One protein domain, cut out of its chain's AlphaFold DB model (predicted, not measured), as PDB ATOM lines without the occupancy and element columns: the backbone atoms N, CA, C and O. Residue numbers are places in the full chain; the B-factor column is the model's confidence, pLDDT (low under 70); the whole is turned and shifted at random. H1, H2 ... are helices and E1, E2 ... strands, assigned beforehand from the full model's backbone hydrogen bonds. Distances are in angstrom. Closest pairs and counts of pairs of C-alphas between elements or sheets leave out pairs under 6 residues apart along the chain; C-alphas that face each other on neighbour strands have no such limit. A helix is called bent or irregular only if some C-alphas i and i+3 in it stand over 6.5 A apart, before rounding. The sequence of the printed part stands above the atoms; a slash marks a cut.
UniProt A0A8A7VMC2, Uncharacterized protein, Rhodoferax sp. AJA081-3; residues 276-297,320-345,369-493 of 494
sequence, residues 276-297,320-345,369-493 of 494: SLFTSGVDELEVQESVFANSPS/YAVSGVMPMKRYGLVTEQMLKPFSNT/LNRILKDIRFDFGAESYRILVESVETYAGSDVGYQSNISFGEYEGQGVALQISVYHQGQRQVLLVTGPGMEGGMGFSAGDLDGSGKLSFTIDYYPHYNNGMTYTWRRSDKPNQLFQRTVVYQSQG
ATOM      1  N   SER A 276      21.761 -39.904   1.637       76.12
ATOM      2  CA  SER A 276      21.848 -38.782   2.575       76.12
ATOM      3  C   SER A 276      20.561 -38.725   3.377       76.12
ATOM      4  O   SER A 276      19.481 -38.695   2.790       76.12
ATOM      5  N   LEU A 277      20.683 -38.737   4.697       75.56
ATOM      6  CA  LEU A 277      19.570 -38.731   5.635       75.56
ATOM      7  C   LEU A 277      19.779 -37.588   6.629       75.56
ATOM      8  O   LEU A 277      20.902 -37.365   7.081       75.56
ATOM      9  N   PHE A 278      18.708 -36.875   6.958       77.50
ATOM     10  CA  PHE A 278      18.729 -35.776   7.917       77.50
ATOM     11  C   PHE A 278      17.519 -35.872   8.848       77.50
ATOM     12  O   PHE A 278      16.423 -36.171   8.375       77.50
ATOM     13  N   THR A 279      17.702 -35.600  10.142       74.62
ATOM     14  CA  THR A 279      16.609 -35.530  11.131       74.62
ATOM     15  C   THR A 279      16.780 -34.326  12.056       74.62
ATOM     16  O   THR A 279      17.883 -34.107  12.563       74.62
ATOM     17  N   SER A 280      15.693 -33.607  12.360       74.12
ATOM     18  CA  SER A 280      15.696 -32.510  13.339       74.12
ATOM     19  C   SER A 280      14.847 -32.811  14.589       74.12
ATOM     20  O   SER A 280      13.630 -32.942  14.487       74.12
ATOM     21  N   GLY A 281      15.483 -32.873  15.762       60.56
ATOM     22  CA  GLY A 281      14.982 -32.508  17.101       60.56
ATOM     23  C   GLY A 281      13.752 -33.147  17.754       60.56
ATOM     24  O   GLY A 281      13.602 -32.976  18.958       60.56
ATOM     25  N   VAL A 282      12.889 -33.888  17.064       51.88
ATOM     26  CA  VAL A 282      11.726 -34.542  17.718       51.88
ATOM     27  C   VAL A 282      11.521 -35.962  17.202       51.88
ATOM     28  O   VAL A 282      11.242 -36.877  17.974       51.88
ATOM     29  N   ASP A 283      11.806 -36.173  15.920       49.22
ATOM     30  CA  ASP A 283      11.709 -37.475  15.266       49.22
ATOM     31  C   ASP A 283      12.873 -38.415  15.614       49.22
ATOM     32  O   ASP A 283      12.845 -39.576  15.230       49.22
ATOM     33  N   GLU A 284      13.908 -37.965  16.337       46.88
ATOM     34  CA  GLU A 284      15.020 -38.843  16.736       46.88
ATOM     35  C   GLU A 284      14.533 -40.037  17.559       46.88
ATOM     36  O   GLU A 284      15.014 -41.142  17.336       46.88
ATOM     37  N   LEU A 285      13.553 -39.850  18.451       44.72
ATOM     38  CA  LEU A 285      12.983 -40.951  19.227       44.72
ATOM     39  C   LEU A 285      12.091 -41.841  18.361       44.72
ATOM     40  O   LEU A 285      12.295 -43.043  18.371       44.72
ATOM     41  N   GLU A 286      11.185 -41.296  17.547       41.56
ATOM     42  CA  GLU A 286      10.259 -42.119  16.748       41.56
ATOM     43  C   GLU A 286      10.892 -42.731  15.491       41.56
ATOM     44  O   GLU A 286      10.489 -43.814  15.082       41.56
ATOM     45  N   VAL A 287      11.891 -42.104  14.865       46.62
ATOM     46  CA  VAL A 287      12.619 -42.637  13.700       46.62
ATOM     47  C   VAL A 287      13.768 -43.528  14.137       46.62
ATOM     48  O   VAL A 287      13.953 -44.560  13.501       46.62
ATOM     49  N   GLN A 288      14.493 -43.246  15.231       45.38
ATOM     50  CA  GLN A 288      15.340 -44.300  15.795       45.38
ATOM     51  C   GLN A 288      14.456 -45.447  16.271       45.38
ATOM     52  O   GLN A 288      14.670 -46.551  15.803       45.38
ATOM     53  N   GLU A 289      13.409 -45.241  17.072       38.47
ATOM     54  CA  GLU A 289      12.554 -46.355  17.502       38.47
ATOM     55  C   GLU A 289      11.877 -47.065  16.330       38.47
ATOM     56  O   GLU A 289      11.830 -48.284  16.356       38.47
ATOM     57  N   SER A 290      11.428 -46.392  15.266       38.12
ATOM     58  CA  SER A 290      10.773 -47.053  14.126       38.12
ATOM     59  C   SER A 290      11.742 -47.635  13.098       38.12
ATOM     60  O   SER A 290      11.422 -48.665  12.513       38.12
ATOM     61  N   VAL A 291      12.935 -47.075  12.888       42.22
ATOM     62  CA  VAL A 291      13.992 -47.721  12.092       42.22
ATOM     63  C   VAL A 291      14.621 -48.864  12.894       42.22
ATOM     64  O   VAL A 291      14.940 -49.888  12.307       42.22
ATOM     65  N   PHE A 292      14.708 -48.781  14.225       39.41
ATOM     66  CA  PHE A 292      15.109 -49.898  15.092       39.41
ATOM     67  C   PHE A 292      13.996 -50.954  15.282       39.41
ATOM     68  O   PHE A 292      14.323 -52.131  15.458       39.41
ATOM     69  N   ALA A 293      12.711 -50.579  15.225       35.81
ATOM     70  CA  ALA A 293      11.567 -51.485  15.397       35.81
ATOM     71  C   ALA A 293      11.034 -52.083  14.084       35.81
ATOM     72  O   ALA A 293      10.491 -53.185  14.115       35.81
ATOM     73  N   ASN A 294      11.182 -51.394  12.943       35.50
ATOM     74  CA  ASN A 294      10.722 -51.862  11.624       35.50
ATOM     75  C   ASN A 294      11.857 -52.304  10.690       35.50
ATOM     76  O   ASN A 294      11.588 -53.001   9.709       35.50
ATOM     77  N   SER A 295      13.121 -51.965  10.973       31.81
ATOM     78  CA  SER A 295      14.214 -52.828  10.515       31.81
ATOM     79  C   SER A 295      14.050 -54.145  11.274       31.81
ATOM     80  O   SER A 295      13.797 -54.083  12.479       31.81
ATOM     81  N   PRO A 296      14.121 -55.331  10.639       35.50
ATOM     82  CA  PRO A 296      14.180 -56.577  11.395       35.50
ATOM     83  C   PRO A 296      15.352 -56.415  12.356       35.50
ATOM     84  O   PRO A 296      16.479 -56.375  11.875       35.50
ATOM     85  N   SER A 297      15.079 -56.182  13.649       33.47
ATOM     86  CA  SER A 297      16.062 -55.640  14.594       33.47
ATOM     87  C   SER A 297      17.434 -56.252  14.325       33.47
ATOM     88  O   SER A 297      17.575 -57.470  14.481       33.47
ATOM     89  N   TYR A 320      27.863 -59.746  19.705       41.16
ATOM     90  CA  TYR A 320      27.835 -60.317  18.352       41.16
ATOM     91  C   TYR A 320      26.551 -59.928  17.606       41.16
ATOM     92  O   TYR A 320      25.482 -59.878  18.211       41.16
ATOM     93  N   ALA A 321      26.662 -59.714  16.293       43.38
ATOM     94  CA  ALA A 321      25.538 -59.651  15.362       43.38
ATOM     95  C   ALA A 321      25.055 -61.071  14.985       43.38
ATOM     96  O   ALA A 321      25.861 -61.995  14.856       43.38
ATOM     97  N   VAL A 322      23.743 -61.263  14.806       43.09
ATOM     98  CA  VAL A 322      23.108 -62.589  14.600       43.09
ATOM     99  C   VAL A 322      23.292 -63.172  13.206       43.09
ATOM    100  O   VAL A 322      23.093 -64.372  13.034       43.09
ATOM    101  N   SER A 323      23.796 -62.406  12.236       38.41
ATOM    102  CA  SER A 323      24.243 -62.989  10.960       38.41
ATOM    103  C   SER A 323      25.575 -63.743  11.056       38.41
ATOM    104  O   SER A 323      26.059 -64.248  10.050       38.41
ATOM    105  N   GLY A 324      26.125 -63.914  12.262       39.50
ATOM    106  CA  GLY A 324      27.214 -64.844  12.505       39.50
ATOM    107  C   GLY A 324      28.584 -64.264  12.168       39.50
ATOM    108  O   GLY A 324      28.898 -63.898  11.045       39.50
ATOM    109  N   VAL A 325      29.448 -64.332  13.179       36.47
ATOM    110  CA  VAL A 325      30.908 -64.227  13.078       36.47
ATOM    111  C   VAL A 325      31.457 -62.813  12.848       36.47
ATOM    112  O   VAL A 325      32.176 -62.576  11.890       36.47
ATOM    113  N   MET A 326      31.233 -61.891  13.793       39.66
ATOM    114  CA  MET A 326      32.334 -61.172  14.467       39.66
ATOM    115  C   MET A 326      31.843 -60.204  15.553       39.66
ATOM    116  O   MET A 326      30.711 -59.725  15.494       39.66
ATOM    117  N   PRO A 327      32.677 -59.919  16.570       42.03
ATOM    118  CA  PRO A 327      32.298 -59.020  17.639       42.03
ATOM    119  C   PRO A 327      32.244 -57.570  17.159       42.03
ATOM    120  O   PRO A 327      33.231 -57.058  16.627       42.03
ATOM    121  N   MET A 328      31.136 -56.877  17.431       44.50
ATOM    122  CA  MET A 328      31.107 -55.420  17.332       44.50
ATOM    123  C   MET A 328      32.034 -54.856  18.404       44.50
ATOM    124  O   MET A 328      31.779 -54.969  19.605       44.50
ATOM    125  N   LYS A 329      33.133 -54.240  17.974       51.59
ATOM    126  CA  LYS A 329      34.012 -53.489  18.865       51.59
ATOM    127  C   LYS A 329      33.757 -52.009  18.648       51.59
ATOM    128  O   LYS A 329      34.113 -51.471  17.607       51.59
ATOM    129  N   ARG A 330      33.155 -51.365  19.649       50.00
ATOM    130  CA  ARG A 330      33.080 -49.906  19.707       50.00
ATOM    131  C   ARG A 330      34.423 -49.389  20.195       50.00
ATOM    132  O   ARG A 330      34.814 -49.638  21.337       50.00
ATOM    133  N   TYR A 331      35.132 -48.682  19.333       53.50
ATOM    134  CA  TYR A 331      36.365 -48.011  19.712       53.50
ATOM    135  C   TYR A 331      36.067 -46.538  19.968       53.50
ATOM    136  O   TYR A 331      35.540 -45.854  19.095       53.50
ATOM    137  N   GLY A 332      36.436 -46.041  21.151       56.81
ATOM    138  CA  GLY A 332      36.620 -44.604  21.339       56.81
ATOM    139  C   GLY A 332      37.825 -44.173  20.507       56.81
ATOM    140  O   GLY A 332      38.950 -44.619  20.776       56.81
ATOM    141  N   LEU A 333      37.580 -43.380  19.463       57.72
ATOM    142  CA  LEU A 333      38.634 -42.911  18.563       57.72
ATOM    143  C   LEU A 333      39.392 -41.730  19.161       57.72
ATOM    144  O   LEU A 333      40.618 -41.671  19.066       57.72
ATOM    145  N   VAL A 334      38.660 -40.835  19.818       58.56
ATOM    146  CA  VAL A 334      39.186 -39.621  20.430       58.56
ATOM    147  C   VAL A 334      38.465 -39.395  21.755       58.56
ATOM    148  O   VAL A 334      37.251 -39.566  21.839       58.56
ATOM    149  N   THR A 335      39.218 -39.060  22.801       59.06
ATOM    150  CA  THR A 335      38.657 -38.606  24.080       59.06
ATOM    151  C   THR A 335      38.833 -37.100  24.206       59.06
ATOM    152  O   THR A 335      39.785 -36.545  23.659       59.06
ATOM    153  N   GLU A 336      37.983 -36.447  24.996       61.81
ATOM    154  CA  GLU A 336      38.112 -35.020  25.322       61.81
ATOM    155  C   GLU A 336      39.543 -34.664  25.776       61.81
ATOM    156  O   GLU A 336      40.120 -33.673  25.347       61.81
ATOM    157  N   GLN A 337      40.200 -35.533  26.556       60.16
ATOM    158  CA  GLN A 337      41.590 -35.337  26.995       60.16
ATOM    159  C   GLN A 337      42.609 -35.294  25.850       60.16
ATOM    160  O   GLN A 337      43.594 -34.564  25.944       60.16
ATOM    161  N   MET A 338      42.393 -36.065  24.780       60.19
ATOM    162  CA  MET A 338      43.240 -36.019  23.583       60.19
ATOM    163  C   MET A 338      43.039 -34.718  22.799       60.19
ATOM    164  O   MET A 338      43.899 -34.366  21.992       60.19
ATOM    165  N   LEU A 339      41.936 -34.014  23.065       63.00
ATOM    166  CA  LEU A 339      41.531 -32.785  22.395       63.00
ATOM    167  C   LEU A 339      41.814 -31.513  23.184       63.00
ATOM    168  O   LEU A 339      41.945 -30.456  22.575       63.00
ATOM    169  N   LYS A 340      42.006 -31.610  24.505       64.19
ATOM    170  CA  LYS A 340      42.383 -30.483  25.381       64.19
ATOM    171  C   LYS A 340      43.524 -29.602  24.855       64.19
ATOM    172  O   LYS A 340      43.475 -28.395  25.067       64.19
ATOM    173  N   PRO A 341      44.555 -30.131  24.165       62.62
ATOM    174  CA  PRO A 341      45.582 -29.274  23.582       62.62
ATOM    175  C   PRO A 341      45.068 -28.369  22.448       62.62
ATOM    176  O   PRO A 341      45.660 -27.324  22.211       62.62
ATOM    177  N   PHE A 342      43.983 -28.752  21.765       61.25
ATOM    178  CA  PHE A 342      43.374 -28.011  20.653       61.25
ATOM    179  C   PHE A 342      42.212 -27.099  21.091       61.25
ATOM    180  O   PHE A 342      41.877 -26.163  20.372       61.25
ATOM    181  N   SER A 343      41.605 -27.337  22.261       55.50
ATOM    182  CA  SER A 343      40.439 -26.576  22.746       55.50
ATOM    183  C   SER A 343      40.776 -25.186  23.305       55.50
ATOM    184  O   SER A 343      39.887 -24.359  23.456       55.50
ATOM    185  N   ASN A 344      42.047 -24.901  23.609       49.09
ATOM    186  CA  ASN A 344      42.447 -23.666  24.302       49.09
ATOM    187  C   ASN A 344      42.744 -22.470  23.376       49.09
ATOM    188  O   ASN A 344      43.204 -21.437  23.856       49.09
ATOM    189  N   THR A 345      42.523 -22.588  22.065       50.47
ATOM    190  CA  THR A 345      42.940 -21.565  21.084       50.47
ATOM    191  C   THR A 345      41.806 -20.769  20.436       50.47
ATOM    192  O   THR A 345      42.097 -19.927  19.592       50.47
ATOM    193  N   LEU A 369      53.380 -31.854  15.137       58.56
ATOM    194  CA  LEU A 369      53.520 -32.747  13.981       58.56
ATOM    195  C   LEU A 369      52.587 -33.944  13.900       58.56
ATOM    196  O   LEU A 369      52.562 -34.749  14.823       58.56
ATOM    197  N   ASN A 370      52.001 -34.128  12.712       69.62
ATOM    198  CA  ASN A 370      51.287 -35.321  12.257       69.62
ATOM    199  C   ASN A 370      51.433 -36.527  13.196       69.62
ATOM    200  O   ASN A 370      52.421 -37.265  13.114       69.62
ATOM    201  N   ARG A 371      50.493 -36.681  14.132       85.44
ATOM    202  CA  ARG A 371      50.606 -37.645  15.226       85.44
ATOM    203  C   ARG A 371      49.571 -38.729  15.039       85.44
ATOM    204  O   ARG A 371      48.390 -38.442  14.886       85.44
ATOM    205  N   ILE A 372      50.003 -39.980  15.156       89.31
ATOM    206  CA  ILE A 372      49.081 -41.103  15.304       89.31
ATOM    207  C   ILE A 372      48.485 -41.028  16.712       89.31
ATOM    208  O   ILE A 372      49.175 -41.230  17.714       89.31
ATOM    209  N   LEU A 373      47.202 -40.696  16.775       86.38
ATOM    210  CA  LEU A 373      46.402 -40.664  17.993       86.38
ATOM    211  C   LEU A 373      45.920 -42.068  18.357       86.38
ATOM    212  O   LEU A 373      45.909 -42.446  19.530       86.38
ATOM    213  N   LYS A 374      45.562 -42.857  17.339       88.31
ATOM    214  CA  LYS A 374      45.094 -44.232  17.494       88.31
ATOM    215  C   LYS A 374      45.581 -45.108  16.342       88.31
ATOM    216  O   LYS A 374      45.552 -44.687  15.191       88.31
ATOM    217  N   ASP A 375      45.979 -46.334  16.669       91.75
ATOM    218  CA  ASP A 375      46.303 -47.402  15.718       91.75
ATOM    219  C   ASP A 375      45.547 -48.660  16.146       91.75
ATOM    220  O   ASP A 375      45.847 -49.259  17.180       91.75
ATOM    221  N   ILE A 376      44.501 -49.003  15.400       88.56
ATOM    222  CA  ILE A 376      43.648 -50.157  15.670       88.56
ATOM    223  C   ILE A 376      43.913 -51.183  14.583       88.56
ATOM    224  O   ILE A 376      43.823 -50.875  13.398       88.56
ATOM    225  N   ARG A 377      44.184 -52.421  14.984       91.25
ATOM    226  CA  ARG A 377      44.259 -53.564  14.075       91.25
ATOM    227  C   ARG A 377      43.172 -54.556  14.432       91.25
ATOM    228  O   ARG A 377      42.929 -54.804  15.616       91.25
ATOM    229  N   PHE A 378      42.517 -55.089  13.417       85.38
ATOM    230  CA  PHE A 378      41.515 -56.130  13.572       85.38
ATOM    231  C   PHE A 378      41.470 -56.983  12.309       85.38
ATOM    232  O   PHE A 378      41.869 -56.539  11.233       85.38
ATOM    233  N   ASP A 379      40.965 -58.197  12.462       87.38
ATOM    234  CA  ASP A 379      40.782 -59.126  11.358       87.38
ATOM    235  C   ASP A 379      39.293 -59.207  11.010       87.38
ATOM    236  O   ASP A 379      38.452 -59.065  11.897       87.38
ATOM    237  N   PHE A 380      38.979 -59.415   9.732       85.06
ATOM    238  CA  PHE A 380      37.645 -59.727   9.218       85.06
ATOM    239  C   PHE A 380      37.741 -60.920   8.261       85.06
ATOM    240  O   PHE A 380      38.418 -60.853   7.238       85.06
ATOM    241  N   GLY A 381      37.118 -62.047   8.610       87.94
ATOM    242  CA  GLY A 381      37.392 -63.328   7.954       87.94
ATOM    243  C   GLY A 381      38.879 -63.705   8.044       87.94
ATOM    244  O   GLY A 381      39.438 -63.780   9.135       87.94
ATOM    245  N   ALA A 382      39.515 -63.936   6.894       90.94
ATOM    246  CA  ALA A 382      40.949 -64.227   6.778       90.94
ATOM    247  C   ALA A 382      41.809 -62.978   6.488       90.94
ATOM    248  O   ALA A 382      43.010 -63.085   6.244       90.94
ATOM    249  N   GLU A 383      41.198 -61.794   6.463       93.62
ATOM    250  CA  GLU A 383      41.845 -60.545   6.083       93.62
ATOM    251  C   GLU A 383      42.161 -59.685   7.305       93.62
ATOM    252  O   GLU A 383      41.378 -59.625   8.248       93.62
ATOM    253  N   SER A 384      43.287 -58.970   7.263       93.25
ATOM    254  CA  SER A 384      43.680 -58.040   8.323       93.25
ATOM    255  C   SER A 384      43.546 -56.591   7.862       93.25
ATOM    256  O   SER A 384      43.887 -56.237   6.724       93.25
ATOM    257  N   TYR A 385      43.052 -55.754   8.767       94.44
ATOM    258  CA  TYR A 385      42.754 -54.347   8.551       94.44
ATOM    259  C   TYR A 385      43.410 -53.499   9.636       94.44
ATOM    260  O   TYR A 385      43.551 -53.904  10.794       94.44
ATOM    261  N   ARG A 386      43.807 -52.282   9.261       94.75
ATOM    262  CA  ARG A 386      44.375 -51.297  10.187       94.75
ATOM    263  C   ARG A 386      43.669 -49.957  10.034       94.75
ATOM    264  O   ARG A 386      43.622 -49.413   8.938       94.75
ATOM    265  N   ILE A 387      43.165 -49.412  11.132       93.44
ATOM    266  CA  ILE A 387      42.563 -48.080  11.205       93.44
ATOM    267  C   ILE A 387      43.530 -47.160  11.932       93.44
ATOM    268  O   ILE A 387      43.975 -47.470  13.039       93.44
ATOM    269  N   LEU A 388      43.841 -46.028  11.311       94.06
ATOM    270  CA  LEU A 388      44.633 -44.966  11.915       94.06
ATOM    271  C   LEU A 388      43.775 -43.729  12.131       94.06
ATOM    272  O   LEU A 388      43.058 -43.310  11.224       94.06
ATOM    273  N   VAL A 389      43.908 -43.140  13.316       91.38
ATOM    274  CA  VAL A 389      43.442 -41.785  13.611       91.38
ATOM    275  C   VAL A 389      44.677 -40.918  13.765       91.38
ATOM    276  O   VAL A 389      45.528 -41.189  14.616       91.38
ATOM    277  N   GLU A 390      44.785 -39.898  12.929       91.38
ATOM    278  CA  GLU A 390      45.933 -39.004  12.850       91.38
ATOM    279  C   GLU A 390      45.478 -37.564  13.076       91.38
ATOM    280  O   GLU A 390      44.471 -37.147  12.514       91.38
ATOM    281  N   SER A 391      46.220 -36.784  13.861       88.44
ATOM    282  CA  SER A 391      46.127 -35.325  13.777       88.44
ATOM    283  C   SER A 391      47.008 -34.859  12.624       88.44
ATOM    284  O   SER A 391      48.121 -35.357  12.486       88.44
ATOM    285  N   VAL A 392      46.544 -33.925  11.806       89.19
ATOM    286  CA  VAL A 392      47.276 -33.367  10.663       89.19
ATOM    287  C   VAL A 392      47.246 -31.856  10.782       89.19
ATOM    288  O   VAL A 392      46.175 -31.286  10.919       89.19
ATOM    289  N   GLU A 393      48.404 -31.205  10.743       88.94
ATOM    290  CA  GLU A 393      48.455 -29.739  10.722       88.94
ATOM    291  C   GLU A 393      47.888 -29.228   9.392       88.94
ATOM    292  O   GLU A 393      48.238 -29.747   8.330       88.94
ATOM    293  N   THR A 394      47.015 -28.229   9.448       89.00
ATOM    294  CA  THR A 394      46.288 -27.664   8.304       89.00
ATOM    295  C   THR A 394      46.363 -26.147   8.318       89.00
ATOM    296  O   THR A 394      46.680 -25.526   9.329       89.00
ATOM    297  N   TYR A 395      46.088 -25.520   7.176       88.56
ATOM    298  CA  TYR A 395      45.940 -24.074   7.141       88.56
ATOM    299  C   TYR A 395      44.752 -23.627   8.004       88.56
ATOM    300  O   TYR A 395      43.641 -24.134   7.837       88.56
ATOM    301  N   ALA A 396      45.010 -22.653   8.876       84.69
ATOM    302  CA  ALA A 396      44.016 -21.917   9.640       84.69
ATOM    303  C   ALA A 396      43.978 -20.465   9.181       84.69
ATOM    304  O   ALA A 396      45.019 -19.810   9.122       84.69
ATOM    305  N   GLY A 397      42.790 -19.957   8.879       77.94
ATOM    306  CA  GLY A 397      42.602 -18.567   8.494       77.94
ATOM    307  C   GLY A 397      41.167 -18.295   8.079       77.94
ATOM    308  O   GLY A 397      40.424 -19.213   7.753       77.94
ATOM    309  N   SER A 398      40.800 -17.020   8.073       67.75
ATOM    310  CA  SER A 398      39.489 -16.524   7.650       67.75
ATOM    311  C   SER A 398      39.511 -15.991   6.213       67.75
ATOM    312  O   SER A 398      38.734 -15.101   5.873       67.75
ATOM    313  N   ASP A 399      40.425 -16.491   5.367       65.00
ATOM    314  CA  ASP A 399      40.518 -16.043   3.974       65.00
ATOM    315  C   ASP A 399      39.159 -16.226   3.285       65.00
ATOM    316  O   ASP A 399      38.671 -17.342   3.117       65.00
ATOM    317  N   VAL A 400      38.563 -15.100   2.889       52.09
ATOM    318  CA  VAL A 400      37.158 -14.939   2.475       52.09
ATOM    319  C   VAL A 400      36.868 -15.475   1.055       52.09
ATOM    320  O   VAL A 400      36.053 -14.921   0.321       52.09
ATOM    321  N   GLY A 401      37.584 -16.513   0.615       58.69
ATOM    322  CA  GLY A 401      37.375 -17.172  -0.681       58.69
ATOM    323  C   GLY A 401      36.279 -18.245  -0.649       58.69
ATOM    324  O   GLY A 401      35.672 -18.477   0.390       58.69
ATOM    325  N   TYR A 402      36.044 -18.920  -1.788       60.38
ATOM    326  CA  TYR A 402      35.140 -20.079  -1.875       60.38
ATOM    327  C   TYR A 402      35.376 -21.067  -0.733       60.38
ATOM    328  O   TYR A 402      36.441 -21.685  -0.641       60.38
ATOM    329  N   GLN A 403      34.349 -21.227   0.096       59.66
ATOM    330  CA  GLN A 403      34.260 -22.279   1.091       59.66
ATOM    331  C   GLN A 403      33.616 -23.502   0.432       59.66
ATOM    332  O   GLN A 403      32.593 -23.397  -0.243       59.66
ATOM    333  N   SER A 404      34.255 -24.659   0.591       55.88
ATOM    334  CA  SER A 404      33.688 -25.945   0.179       55.88
ATOM    335  C   SER A 404      32.347 -26.157   0.886       55.88
ATOM    336  O   SER A 404      32.225 -25.863   2.074       55.88
ATOM    337  N   ASN A 405      31.346 -26.693   0.181       55.78
ATOM    338  CA  ASN A 405      30.031 -26.960   0.780       55.78
ATOM    339  C   ASN A 405      30.079 -28.121   1.783       55.78
ATOM    340  O   ASN A 405      29.145 -28.294   2.563       55.78
ATOM    341  N   ILE A 406      31.153 -28.920   1.784       51.50
ATOM    342  CA  ILE A 406      31.405 -29.853   2.881       51.50
ATOM    343  C   ILE A 406      32.073 -29.084   4.013       51.50
ATOM    344  O   ILE A 406      33.293 -29.081   4.172       51.50
ATOM    345  N   SER A 407      31.236 -28.464   4.835       50.22
ATOM    346  CA  SER A 407      31.602 -28.180   6.213       50.22
ATOM    347  C   SER A 407      31.496 -29.508   6.968       50.22
ATOM    348  O   SER A 407      30.394 -30.011   7.194       50.22
ATOM    349  N   PHE A 408      32.623 -30.163   7.264       49.97
ATOM    350  CA  PHE A 408      32.643 -31.344   8.137       49.97
ATOM    351  C   PHE A 408      32.337 -30.901   9.580       49.97
ATOM    352  O   PHE A 408      33.227 -30.868  10.425       49.97
ATOM    353  N   GLY A 409      31.078 -30.523   9.831       40.72
ATOM    354  CA  GLY A 409      30.662 -29.768  11.013       40.72
ATOM    355  C   GLY A 409      31.151 -28.319  10.964       40.72
ATOM    356  O   GLY A 409      32.154 -28.017  10.320       40.72
ATOM    357  N   GLU A 410      30.454 -27.414  11.658       40.59
ATOM    358  CA  GLU A 410      31.083 -26.176  12.137       40.59
ATOM    359  C   GLU A 410      32.491 -26.508  12.633       40.59
ATOM    360  O   GLU A 410      32.637 -27.522  13.296       40.59
ATOM    361  N   TYR A 411      33.488 -25.724  12.224       51.44
ATOM    362  CA  TYR A 411      34.855 -25.548  12.752       51.44
ATOM    363  C   TYR A 411      35.792 -25.289  11.573       51.44
ATOM    364  O   TYR A 411      36.733 -26.026  11.263       51.44
ATOM    365  N   GLU A 412      35.471 -24.182  10.906       53.38
ATOM    366  CA  GLU A 412      36.273 -23.516   9.899       53.38
ATOM    367  C   GLU A 412      37.736 -23.440  10.340       53.38
ATOM    368  O   GLU A 412      38.051 -22.935  11.417       53.38
ATOM    369  N   GLY A 413      38.643 -23.916   9.489       60.59
ATOM    370  CA  GLY A 413      40.032 -23.482   9.552       60.59
ATOM    371  C   GLY A 413      40.733 -23.689  10.884       60.59
ATOM    372  O   GLY A 413      41.575 -22.869  11.244       60.59
ATOM    373  N   GLN A 414      40.438 -24.764  11.614       69.88
ATOM    374  CA  GLN A 414      41.311 -25.140  12.716       69.88
ATOM    375  C   GLN A 414      42.687 -25.504  12.134       69.88
ATOM    376  O   GLN A 414      42.798 -26.140  11.082       69.88
ATOM    377  N   GLY A 415      43.764 -25.069  12.795       80.81
ATOM    378  CA  GLY A 415      45.148 -25.299  12.338       80.81
ATOM    379  C   GLY A 415      45.568 -26.767  12.377       80.81
ATOM    380  O   GLY A 415      46.713 -27.110  12.089       80.81
ATOM    381  N   VAL A 416      44.638 -27.635  12.768       84.06
ATOM    382  CA  VAL A 416      44.773 -29.074  12.860       84.06
ATOM    383  C   VAL A 416      43.455 -29.703  12.417       84.06
ATOM    384  O   VAL A 416      42.388 -29.220  12.786       84.06
ATOM    385  N   ALA A 417      43.537 -30.808  11.687       86.44
ATOM    386  CA  ALA A 417      42.429 -31.692  11.353       86.44
ATOM    387  C   ALA A 417      42.673 -33.098  11.923       86.44
ATOM    388  O   ALA A 417      43.813 -33.541  12.077       86.44
ATOM    389  N   LEU A 418      41.599 -33.827  12.206       87.50
ATOM    390  CA  LEU A 418      41.612 -35.254  12.492       87.50
ATOM    391  C   LEU A 418      41.334 -36.033  11.212       87.50
ATOM    392  O   LEU A 418      40.307 -35.836  10.569       87.50
ATOM    393  N   GLN A 419      42.228 -36.952  10.868       91.75
ATOM    394  CA  GLN A 419      42.105 -37.822   9.710       91.75
ATOM    395  C   GLN A 419      41.951 -39.278  10.150       91.75
ATOM    396  O   GLN A 419      42.811 -39.821  10.844       91.75
ATOM    397  N   ILE A 420      40.889 -39.938   9.687       93.00
ATOM    398  CA  ILE A 420      40.640 -41.365   9.918       93.00
ATOM    399  C   ILE A 420      40.898 -42.114   8.620       93.00
ATOM    400  O   ILE A 420      40.248 -41.856   7.607       93.00
ATOM    401  N   SER A 421      41.844 -43.048   8.639       96.25
ATOM    402  CA  SER A 421      42.224 -43.837   7.467       96.25
ATOM    403  C   SER A 421      42.097 -45.330   7.732       96.25
ATOM    404  O   SER A 421      42.451 -45.795   8.812       96.25
ATOM    405  N   VAL A 422      41.692 -46.089   6.715       96.19
ATOM    406  CA  VAL A 422      41.786 -47.552   6.687       96.19
ATOM    407  C   VAL A 422      42.928 -47.990   5.781       96.19
ATOM    408  O   VAL A 422      43.151 -47.416   4.712       96.19
ATOM    409  N   TYR A 423      43.651 -49.014   6.220       97.25
ATOM    410  CA  TYR A 423      44.707 -49.675   5.478       97.25
ATOM    411  C   TYR A 423      44.383 -51.152   5.311       97.25
ATOM    412  O   TYR A 423      44.025 -51.834   6.276       97.25
ATOM    413  N   HIS A 424      44.574 -51.640   4.093       96.25
ATOM    414  CA  HIS A 424      44.410 -53.042   3.740       96.25
ATOM    415  C   HIS A 424      45.320 -53.369   2.553       96.25
ATOM    416  O   HIS A 424      45.352 -52.620   1.579       96.25
ATOM    417  N   GLN A 425      46.106 -54.445   2.659       94.56
ATOM    418  CA  GLN A 425      47.010 -54.915   1.593       94.56
ATOM    419  C   GLN A 425      47.907 -53.810   0.987       94.56
ATOM    420  O   GLN A 425      48.102 -53.722  -0.222       94.56
ATOM    421  N   GLY A 426      48.445 -52.925   1.832       93.44
ATOM    422  CA  GLY A 426      49.319 -51.824   1.402       93.44
ATOM    423  C   GLY A 426      48.598 -50.623   0.777       93.44
ATOM    424  O   GLY A 426      49.237 -49.603   0.526       93.44
ATOM    425  N   GLN A 427      47.281 -50.690   0.578       95.75
ATOM    426  CA  GLN A 427      46.465 -49.552   0.165       95.75
ATOM    427  C   GLN A 427      45.984 -48.762   1.386       95.75
ATOM    428  O   GLN A 427      45.720 -49.341   2.441       95.75
ATOM    429  N   ARG A 428      45.850 -47.440   1.233       95.69
ATOM    430  CA  ARG A 428      45.273 -46.519   2.224       95.69
ATOM    431  C   ARG A 428      44.070 -45.819   1.612       95.69
ATOM    432  O   ARG A 428      44.182 -45.275   0.516       95.69
ATOM    433  N   GLN A 429      42.979 -45.735   2.360       96.62
ATOM    434  CA  GLN A 429      41.850 -44.867   2.045       96.62
ATOM    435  C   GLN A 429      41.513 -43.999   3.254       96.62
ATOM    436  O   GLN A 429      41.442 -44.496   4.376       96.62
ATOM    437  N   VAL A 430      41.311 -42.700   3.032       95.81
ATOM    438  CA  VAL A 430      40.821 -41.790   4.071       95.81
ATOM    439  C   VAL A 430      39.302 -41.865   4.100       95.81
ATOM    440  O   VAL A 430      38.655 -41.660   3.077       95.81
ATOM    441  N   LEU A 431      38.748 -42.177   5.266       94.06
ATOM    442  CA  LEU A 431      37.309 -42.288   5.484       94.06
ATOM    443  C   LEU A 431      36.728 -40.929   5.896       94.06
ATOM    444  O   LEU A 431      35.738 -40.474   5.334       94.06
ATOM    445  N   LEU A 432      37.377 -40.235   6.830       91.75
ATOM    446  CA  LEU A 432      36.892 -38.962   7.365       91.75
ATOM    447  C   LEU A 432      38.051 -37.990   7.592       91.75
ATOM    448  O   LEU A 432      39.134 -38.401   8.015       91.75
ATOM    449  N   VAL A 433      37.792 -36.712   7.328       89.38
ATOM    450  CA  VAL A 433      38.588 -35.575   7.802       89.38
ATOM    451  C   VAL A 433      37.622 -34.659   8.544       89.38
ATOM    452  O   VAL A 433      36.563 -34.367   8.005       89.38
ATOM    453  N   THR A 434      37.943 -34.258   9.769       86.62
ATOM    454  CA  THR A 434      37.089 -33.379  10.588       86.62
ATOM    455  C   THR A 434      37.936 -32.488  11.500       86.62
ATOM    456  O   THR A 434      39.136 -32.727  11.646       86.62
ATOM    457  N   GLY A 435      37.341 -31.465  12.111       80.12
ATOM    458  CA  GLY A 435      38.000 -30.665  13.142       80.12
ATOM    459  C   GLY A 435      38.310 -31.480  14.412       80.12
ATOM    460  O   GLY A 435      37.637 -32.473  14.698       80.12
ATOM    461  N   PRO A 436      39.344 -31.110  15.188       72.94
ATOM    462  CA  PRO A 436      39.596 -31.690  16.503       72.94
ATOM    463  C   PRO A 436      38.618 -31.188  17.574       72.94
ATOM    464  O   PRO A 436      38.438 -31.882  18.569       72.94
ATOM    465  N   GLY A 437      37.989 -30.020  17.406       69.62
ATOM    466  CA  GLY A 437      36.915 -29.567  18.294       69.62
ATOM    467  C   GLY A 437      35.681 -30.462  18.169       69.62
ATOM    468  O   GLY A 437      35.075 -30.518  17.108       69.62
ATOM    469  N   MET A 438      35.332 -31.177  19.235       71.62
ATOM    470  CA  MET A 438      34.077 -31.920  19.351       71.62
ATOM    471  C   MET A 438      33.595 -31.863  20.790       71.62
ATOM    472  O   MET A 438      34.395 -31.993  21.720       71.62
ATOM    473  N   GLU A 439      32.294 -31.683  20.965       70.00
ATOM    474  CA  GLU A 439      31.675 -31.696  22.291       70.00
ATOM    475  C   GLU A 439      31.283 -33.113  22.724       70.00
ATOM    476  O   GLU A 439      31.303 -33.432  23.914       70.00
ATOM    477  N   GLY A 440      30.984 -33.995  21.761       69.19
ATOM    478  CA  GLY A 440      30.740 -35.413  22.010       69.19
ATOM    479  C   GLY A 440      31.919 -36.310  21.622       69.19
ATOM    480  O   GLY A 440      32.881 -35.896  20.981       69.19
ATOM    481  N   GLY A 441      31.859 -37.579  22.026       74.12
ATOM    482  CA  GLY A 441      32.886 -38.563  21.676       74.12
ATOM    483  C   GLY A 441      32.745 -39.080  20.243       74.12
ATOM    484  O   GLY A 441      31.643 -39.193  19.721       74.12
ATOM    485  N   MET A 442      33.855 -39.485  19.625       82.12
ATOM    486  CA  MET A 442      33.840 -40.148  18.318       82.12
ATOM    487  C   MET A 442      33.875 -41.675  18.466       82.12
ATOM    488  O   MET A 442      34.780 -42.237  19.099       82.12
ATOM    489  N   GLY A 443      32.894 -42.343  17.860       82.00
ATOM    490  CA  GLY A 443      32.748 -43.794  17.831       82.00
ATOM    491  C   GLY A 443      33.159 -44.401  16.492       82.00
ATOM    492  O   GLY A 443      32.969 -43.811  15.433       82.00
ATOM    493  N   PHE A 444      33.706 -45.612  16.545       84.81
ATOM    494  CA  PHE A 444      33.944 -46.446  15.370       84.81
ATOM    495  C   PHE A 444      33.467 -47.867  15.631       84.81
ATOM    496  O   PHE A 444      33.843 -48.466  16.645       84.81
ATOM    497  N   SER A 445      32.681 -48.389  14.694       84.00
ATOM    498  CA  SER A 445      32.194 -49.766  14.662       84.00
ATOM    499  C   SER A 445      32.639 -50.428  13.360       84.00
ATOM    500  O   SER A 445      32.593 -49.805  12.302       84.00
ATOM    501  N   ALA A 446      33.063 -51.689  13.430       86.25
ATOM    502  CA  ALA A 446      33.489 -52.479  12.278       86.25
ATOM    503  C   ALA A 446      32.952 -53.911  12.367       86.25
ATOM    504  O   ALA A 446      32.973 -54.504  13.448       86.25
ATOM    505  N   GLY A 447      32.505 -54.457  11.238       86.50
ATOM    506  CA  GLY A 447      31.988 -55.820  11.119       86.50
ATOM    507  C   GLY A 447      31.099 -55.981   9.887       86.50
ATOM    508  O   GLY A 447      31.069 -55.106   9.029       86.50
ATOM    509  N   ASP A 448      30.351 -57.076   9.805       84.44
ATOM    510  CA  ASP A 448      29.276 -57.233   8.817       84.44
ATOM    511  C   ASP A 448      28.016 -56.514   9.320       84.44
ATOM    512  O   ASP A 448      27.125 -57.120   9.909       84.44
ATOM    513  N   LEU A 449      28.011 -55.183   9.203       79.12
ATOM    514  CA  LEU A 449      27.007 -54.328   9.851       79.12
ATOM    515  C   LEU A 449      25.622 -54.384   9.189       79.12
ATOM    516  O   LEU A 449      24.652 -53.989   9.831       79.12
ATOM    517  N   ASP A 450      25.533 -54.847   7.940       78.19
ATOM    518  CA  ASP A 450      24.292 -54.967   7.161       78.19
ATOM    519  C   ASP A 450      23.918 -56.429   6.840       78.19
ATOM    520  O   ASP A 450      22.953 -56.671   6.115       78.19
ATOM    521  N   GLY A 451      24.661 -57.410   7.373       78.38
ATOM    522  CA  GLY A 451      24.432 -58.837   7.123       78.38
ATOM    523  C   GLY A 451      24.744 -59.282   5.689       78.38
ATOM    524  O   GLY A 451      24.295 -60.347   5.262       78.38
ATOM    525  N   SER A 452      25.470 -58.468   4.919       82.00
ATOM    526  CA  SER A 452      25.808 -58.753   3.522       82.00
ATOM    527  C   SER A 452      26.988 -59.717   3.361       82.00
ATOM    528  O   SER A 452      27.336 -60.077   2.232       82.00
ATOM    529  N   GLY A 453      27.636 -60.112   4.460       85.19
ATOM    530  CA  GLY A 453      28.893 -60.857   4.462       85.19
ATOM    531  C   GLY A 453      30.106 -60.011   4.060       85.19
ATOM    532  O   GLY A 453      31.206 -60.546   3.909       85.19
ATOM    533  N   LYS A 454      29.934 -58.696   3.870       90.56
ATOM    534  CA  LYS A 454      31.015 -57.763   3.535       90.56
ATOM    535  C   LYS A 454      31.391 -56.938   4.754       90.56
ATOM    536  O   LYS A 454      30.541 -56.513   5.527       90.56
ATOM    537  N   LEU A 455      32.683 -56.644   4.887       92.69
ATOM    538  CA  LEU A 455      33.140 -55.722   5.918       92.69
ATOM    539  C   LEU A 455      32.531 -54.338   5.691       92.69
ATOM    540  O   LEU A 455      32.664 -53.758   4.611       92.69
ATOM    541  N   SER A 456      31.941 -53.801   6.745       92.25
ATOM    542  CA  SER A 456      31.365 -52.471   6.816       92.25
ATOM    543  C   SER A 456      31.873 -51.733   8.055       92.25
ATOM    544  O   SER A 456      32.266 -52.341   9.056       92.25
ATOM    545  N   PHE A 457      31.876 -50.403   7.980       90.31
ATOM    546  CA  PHE A 457      32.238 -49.514   9.077       90.31
ATOM    547  C   PHE A 457      31.165 -48.471   9.307       90.31
ATOM    548  O   PHE A 457      30.605 -47.946   8.347       90.31
ATOM    549  N   THR A 458      31.001 -48.085  10.564       89.88
ATOM    550  CA  THR A 458      30.261 -46.887  10.943       89.88
ATOM    551  C   THR A 458      31.178 -45.986  11.755       89.88
ATOM    552  O   THR A 458      31.852 -46.453  12.678       89.88
ATOM    553  N   ILE A 459      31.237 -44.710  11.381       88.88
ATOM    554  CA  ILE A 459      31.908 -43.657  12.147       88.88
ATOM    555  C   ILE A 459      30.826 -42.713  12.650       88.88
ATOM    556  O   ILE A 459      30.181 -42.057  11.836       88.88
ATOM    557  N   ASP A 460      30.677 -42.644  13.968       85.69
ATOM    558  CA  ASP A 460      29.773 -41.724  14.651       85.69
ATOM    559  C   ASP A 460      30.591 -40.566  15.224       85.69
ATOM    560  O   ASP A 460      31.606 -40.776  15.897       85.69
ATOM    561  N   TYR A 461      30.166 -39.343  14.952       82.69
ATOM    562  CA  TYR A 461      30.861 -38.122  15.327       82.69
ATOM    563  C   TYR A 461      29.853 -37.057  15.748       82.69
ATOM    564  O   TYR A 461      28.864 -36.839  15.057       82.69
ATOM    565  N   TYR A 462      30.123 -36.377  16.859       83.25
ATOM    566  CA  TYR A 462      29.238 -35.365  17.424       83.25
ATOM    567  C   TYR A 462      29.985 -34.031  17.486       83.25
ATOM    568  O   TYR A 462      30.671 -33.775  18.482       83.25
ATOM    569  N   PRO A 463      29.935 -33.212  16.414       75.69
ATOM    570  CA  PRO A 463      30.642 -31.933  16.390       75.69
ATOM    571  C   PRO A 463      30.188 -31.011  17.523       75.69
ATOM    572  O   PRO A 463      31.015 -30.343  18.129       75.69
ATOM    573  N   HIS A 464      28.899 -31.047  17.852       80.62
ATOM    574  CA  HIS A 464      28.268 -30.215  18.868       80.62
ATOM    575  C   HIS A 464      27.285 -31.071  19.679       80.62
ATOM    576  O   HIS A 464      26.845 -32.116  19.194       80.62
ATOM    577  N   TYR A 465      26.935 -30.671  20.903       77.94
ATOM    578  CA  TYR A 465      26.164 -31.484  21.855       77.94
ATOM    579  C   TYR A 465      24.805 -31.942  21.314       77.94
ATOM    580  O   TYR A 465      24.271 -32.956  21.760       77.94
ATOM    581  N   ASN A 466      24.251 -31.200  20.360       80.88
ATOM    582  CA  ASN A 466      22.988 -31.491  19.700       80.88
ATOM    583  C   ASN A 466      23.141 -31.883  18.224       80.88
ATOM    584  O   ASN A 466      22.135 -32.066  17.561       80.88
ATOM    585  N   ASN A 467      24.355 -32.026  17.693       82.44
ATOM    586  CA  ASN A 467      24.573 -32.414  16.302       82.44
ATOM    587  C   ASN A 467      25.271 -33.774  16.247       82.44
ATOM    588  O   ASN A 467      26.351 -33.943  16.810       82.44
ATOM    589  N   GLY A 468      24.677 -34.735  15.542       84.19
ATOM    590  CA  GLY A 468      25.233 -36.059  15.282       84.19
ATOM    591  C   GLY A 468      25.502 -36.272  13.795       84.19
ATOM    592  O   GLY A 468      24.725 -35.860  12.942       84.19
ATOM    593  N   MET A 469      26.611 -36.926  13.469       87.31
ATOM    594  CA  MET A 469      26.986 -37.320  12.113       87.31
ATOM    595  C   MET A 469      27.385 -38.792  12.120       87.31
ATOM    596  O   MET A 469      28.271 -39.192  12.876       87.31
ATOM    597  N   THR A 470      26.793 -39.583  11.234       87.38
ATOM    598  CA  THR A 470      27.092 -41.004  11.076       87.38
ATOM    599  C   THR A 470      27.438 -41.300   9.620       87.38
ATOM    600  O   THR A 470      26.630 -41.109   8.710       87.38
ATOM    601  N   TYR A 471      28.647 -41.809   9.390       90.00
ATOM    602  CA  TYR A 471      29.122 -42.232   8.072       90.00
ATOM    603  C   TYR A 471      29.206 -43.750   8.013       90.00
ATOM    604  O   TYR A 471      29.980 -44.349   8.763       90.00
ATOM    605  N   THR A 472      28.473 -44.365   7.085       91.44
ATOM    606  CA  THR A 472      28.545 -45.811   6.846       91.44
ATOM    607  C   THR A 472      29.333 -46.112   5.581       91.44
ATOM    608  O   THR A 472      29.129 -45.503   4.529       91.44
ATOM    609  N   TRP A 473      30.234 -47.077   5.695       95.69
ATOM    610  CA  TRP A 473      31.115 -47.551   4.641       95.69
ATOM    611  C   TRP A 473      30.946 -49.049   4.477       95.69
ATOM    612  O   TRP A 473      30.812 -49.757   5.468       95.69
ATOM    613  N   ARG A 474      31.042 -49.542   3.248       95.69
ATOM    614  CA  ARG A 474      31.029 -50.974   2.936       95.69
ATOM    615  C   ARG A 474      32.182 -51.311   2.008       95.69
ATOM    616  O   ARG A 474      32.560 -50.477   1.184       95.69
ATOM    617  N   ARG A 475      32.755 -52.511   2.122       96.56
ATOM    618  CA  ARG A 475      33.805 -52.993   1.215       96.56
ATOM    619  C   ARG A 475      33.346 -52.795  -0.231       96.56
ATOM    620  O   ARG A 475      32.280 -53.273  -0.619       96.56
ATOM    621  N   SER A 476      34.134 -52.042  -0.995       96.12
ATOM    622  CA  SER A 476      33.818 -51.724  -2.385       96.12
ATOM    623  C   SER A 476      34.114 -52.917  -3.286       96.12
ATOM    624  O   SER A 476      35.115 -53.608  -3.100       96.12
ATOM    625  N   ASP A 477      33.268 -53.107  -4.295       93.38
ATOM    626  CA  ASP A 477      33.508 -54.052  -5.388       93.38
ATOM    627  C   ASP A 477      34.424 -53.453  -6.474       93.38
ATOM    628  O   ASP A 477      34.859 -54.152  -7.390       93.38
ATOM    629  N   LYS A 478      34.734 -52.149  -6.395       93.56
ATOM    630  CA  LYS A 478      35.617 -51.471  -7.352       93.56
ATOM    631  C   LYS A 478      37.087 -51.759  -6.999       93.56
ATOM    632  O   LYS A 478      37.488 -51.554  -5.856       93.56
ATOM    633  N   PRO A 479      37.948 -52.123  -7.968       88.25
ATOM    634  CA  PRO A 479      39.330 -52.549  -7.695       88.25
ATOM    635  C   PRO A 479      40.226 -51.448  -7.107       88.25
ATOM    636  O   PRO A 479      41.191 -51.738  -6.406       88.25
ATOM    637  N   ASN A 480      39.906 -50.180  -7.377       88.56
ATOM    638  CA  ASN A 480      40.705 -49.022  -6.960       88.56
ATOM    639  C   ASN A 480      40.143 -48.317  -5.716       88.56
ATOM    640  O   ASN A 480      40.502 -47.174  -5.438       88.56
ATOM    641  N   GLN A 481      39.234 -48.972  -4.995       93.75
ATOM    642  CA  GLN A 481      38.577 -48.427  -3.816       93.75
ATOM    643  C   GLN A 481      38.495 -49.511  -2.741       93.75
ATOM    644  O   GLN A 481      38.039 -50.623  -3.000       93.75
ATOM    645  N   LEU A 482      38.924 -49.201  -1.515       96.56
ATOM    646  CA  LEU A 482      38.796 -50.153  -0.413       96.56
ATOM    647  C   LEU A 482      37.343 -50.204   0.061       96.56
ATOM    648  O   LEU A 482      36.731 -51.269   0.113       96.56
ATOM    649  N   PHE A 483      36.762 -49.044   0.340       97.25
ATOM    650  CA  PHE A 483      35.412 -48.918   0.870       97.25
ATOM    651  C   PHE A 483      34.623 -47.874   0.091       97.25
ATOM    652  O   PHE A 483      35.146 -46.815  -0.239       97.25
ATOM    653  N   GLN A 484      33.368 -48.183  -0.198       96.31
ATOM    654  CA  GLN A 484      32.402 -47.241  -0.740       96.31
ATOM    655  C   GLN A 484      31.571 -46.695   0.417       96.31
ATOM    656  O   GLN A 484      31.089 -47.470   1.249       96.31
ATOM    657  N   ARG A 485      31.389 -45.379   0.474       94.38
ATOM    658  CA  ARG A 485      30.436 -44.775   1.400       94.38
ATOM    659  C   ARG A 485      29.016 -45.065   0.937       94.38
ATOM    660  O   ARG A 485      28.668 -44.806  -0.208       94.38
ATOM    661  N   THR A 486      28.192 -45.607   1.820       91.25
ATOM    662  CA  THR A 486      26.817 -45.997   1.487       91.25
ATOM    663  C   THR A 486      25.786 -45.071   2.110       91.25
ATOM    664  O   THR A 486      24.749 -44.840   1.494       91.25
ATOM    665  N   VAL A 487      26.067 -44.516   3.293       86.88
ATOM    666  CA  VAL A 487      25.144 -43.636   4.024       86.88
ATOM    667  C   VAL A 487      25.906 -42.484   4.674       86.88
ATOM    668  O   VAL A 487      26.975 -42.687   5.254       86.88
ATOM    669  N   VAL A 488      25.324 -41.291   4.595       85.38
ATOM    670  CA  VAL A 488      25.630 -40.129   5.431       85.38
ATOM    671  C   VAL A 488      24.343 -39.764   6.154       85.38
ATOM    672  O   VAL A 488      23.356 -39.416   5.512       85.38
ATOM    673  N   TYR A 489      24.348 -39.873   7.473       84.62
ATOM    674  CA  TYR A 489      23.230 -39.488   8.321       84.62
ATOM    675  C   TYR A 489      23.652 -38.315   9.197       84.62
ATOM    676  O   TYR A 489      24.709 -38.369   9.823       84.62
ATOM    677  N   GLN A 490      22.836 -37.269   9.225       84.38
ATOM    678  CA  GLN A 490      23.002 -36.123  10.102       84.38
ATOM    679  C   GLN A 490      21.774 -36.004  10.998       84.38
ATOM    680  O   GLN A 490      20.644 -36.030  10.514       84.38
ATOM    681  N   SER A 491      21.991 -35.813  12.291       81.31
ATOM    682  CA  SER A 491      20.940 -35.407  13.209       81.31
ATOM    683  C   SER A 491      21.268 -34.078  13.866       81.31
ATOM    684  O   SER A 491      22.431 -33.761  14.114       81.31
ATOM    685  N   GLN A 492      20.231 -33.280  14.098       80.75
ATOM    686  CA  GLN A 492      20.314 -32.002  14.787       80.75
ATOM    687  C   GLN A 492      19.165 -31.898  15.791       80.75
ATOM    688  O   GLN A 492      18.010 -31.740  15.412       80.75
ATOM    689  N   GLY A 493      19.466 -31.988  17.079       74.81
ATOM    690  CA  GLY A 493      18.569 -31.616  18.164       74.81
ATOM    691  C   GLY A 493      18.478 -30.096  18.285       74.81
ATOM    692  O   GLY A 493      19.503 -29.422  18.270       74.81
TER     693      GLY A 493
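What this domain is: This is residues 276 to 297, 320 to 345 and 369 to 493 of the 494 residues of an uncharacterized protein of Rhodoferax sp. AJA081-3 (UniProt A0A8A7VMC2). Two strongly twisted sheets form a sandwich, only partly face to face, with six strands in one sheet (E1, E10, E9, E8, E7, E2) and four in the other (E3, E4, E5, E6). H1 lies off the E1 edge of the larger sheet, where residues 288 to 296 stick out; short H2 follows E2 at the other edge, and a long loop, residues 394 to 415, joins E4 to E5. The printed part has 173 residues, with two named helices and ten named strands in the order E1 H1 E2 H2 E3 E4 E5 E6 E7 E8 E9 E10. The larger sheet is mixed, the smaller all antiparallel, and the class is mostly strand. The whole is compact, with a radius of gyration of the C-alphas of 17.0 A and spans of 49 by 44 by 32 A.

How they stand to each other: In the larger sheet E7 (residues 442 to 447), E8 (456 to 464), E9 (467 to 475) and E10 (483 to 492) form a meander, each strand the antiparallel neighbour of the one before. N 445 and O 458 are 2.9 A apart, N 459 and O 471 2.9 A, and N 470 and O 489 2.8 A, each within hydrogen-bond range. Edge strand E1 (276 to 280) is parallel to E10 at 15 degrees, with N 279 and O 490 at 3.0 A. Edge strand E2 (331 to 334) is antiparallel to E7 at 150 degrees, with N 333 and O 442 at 3.0 A. E3 (371 to 380), E4 (383 to 393), E5 (416 to 424) and E6 (427 to 434) form the second meander, with N 376 and O 387 at 2.9 A, N 388 and O 421 at 2.9 A, and N 429 and O 422 at 2.9 A. The facing parts of the sheets are 11.1 A centre to centre, their strands at 25 degrees. The closest C-alphas of E2 and E3, Leu 333 and Lys 374, are 6.7 A apart. H1 (283 to 294) is only just not on the larger sheet, with 4 pairs of C-alphas within 10 A; H2 (336 to 343) is on neither sheet. Every O i to N i+4 pair is within hydrogen-bond range in H1, but 2 of 4 in H2.

Where its parts are: E1 begins at C-alpha 276, (21.848, -38.782, 2.575). E4 is 31.8 A long, E9 27.1 A, E10 26.6 A and H1 14.9 A. H2 is irregular, with C-alphas 338 and 341 7.1 A apart. E10 bends by 51 degrees at residue 486 and ends at C-alpha 492, (20.314, -32.002, 14.787).

The domain as a whole: The C-alphas farthest apart, Gly 324 and Val 400, are 51.9 A apart. Residues 298 to 319 and 346 to 368 are not printed, with C-alpha gaps of 13.2 A and 17.0 A. The link E4 to E5 is long. Mean pLDDT of the printed part is 74.0; 64 residues are under 70, among them 281 to 297, 320 to 345 and 398 to 414.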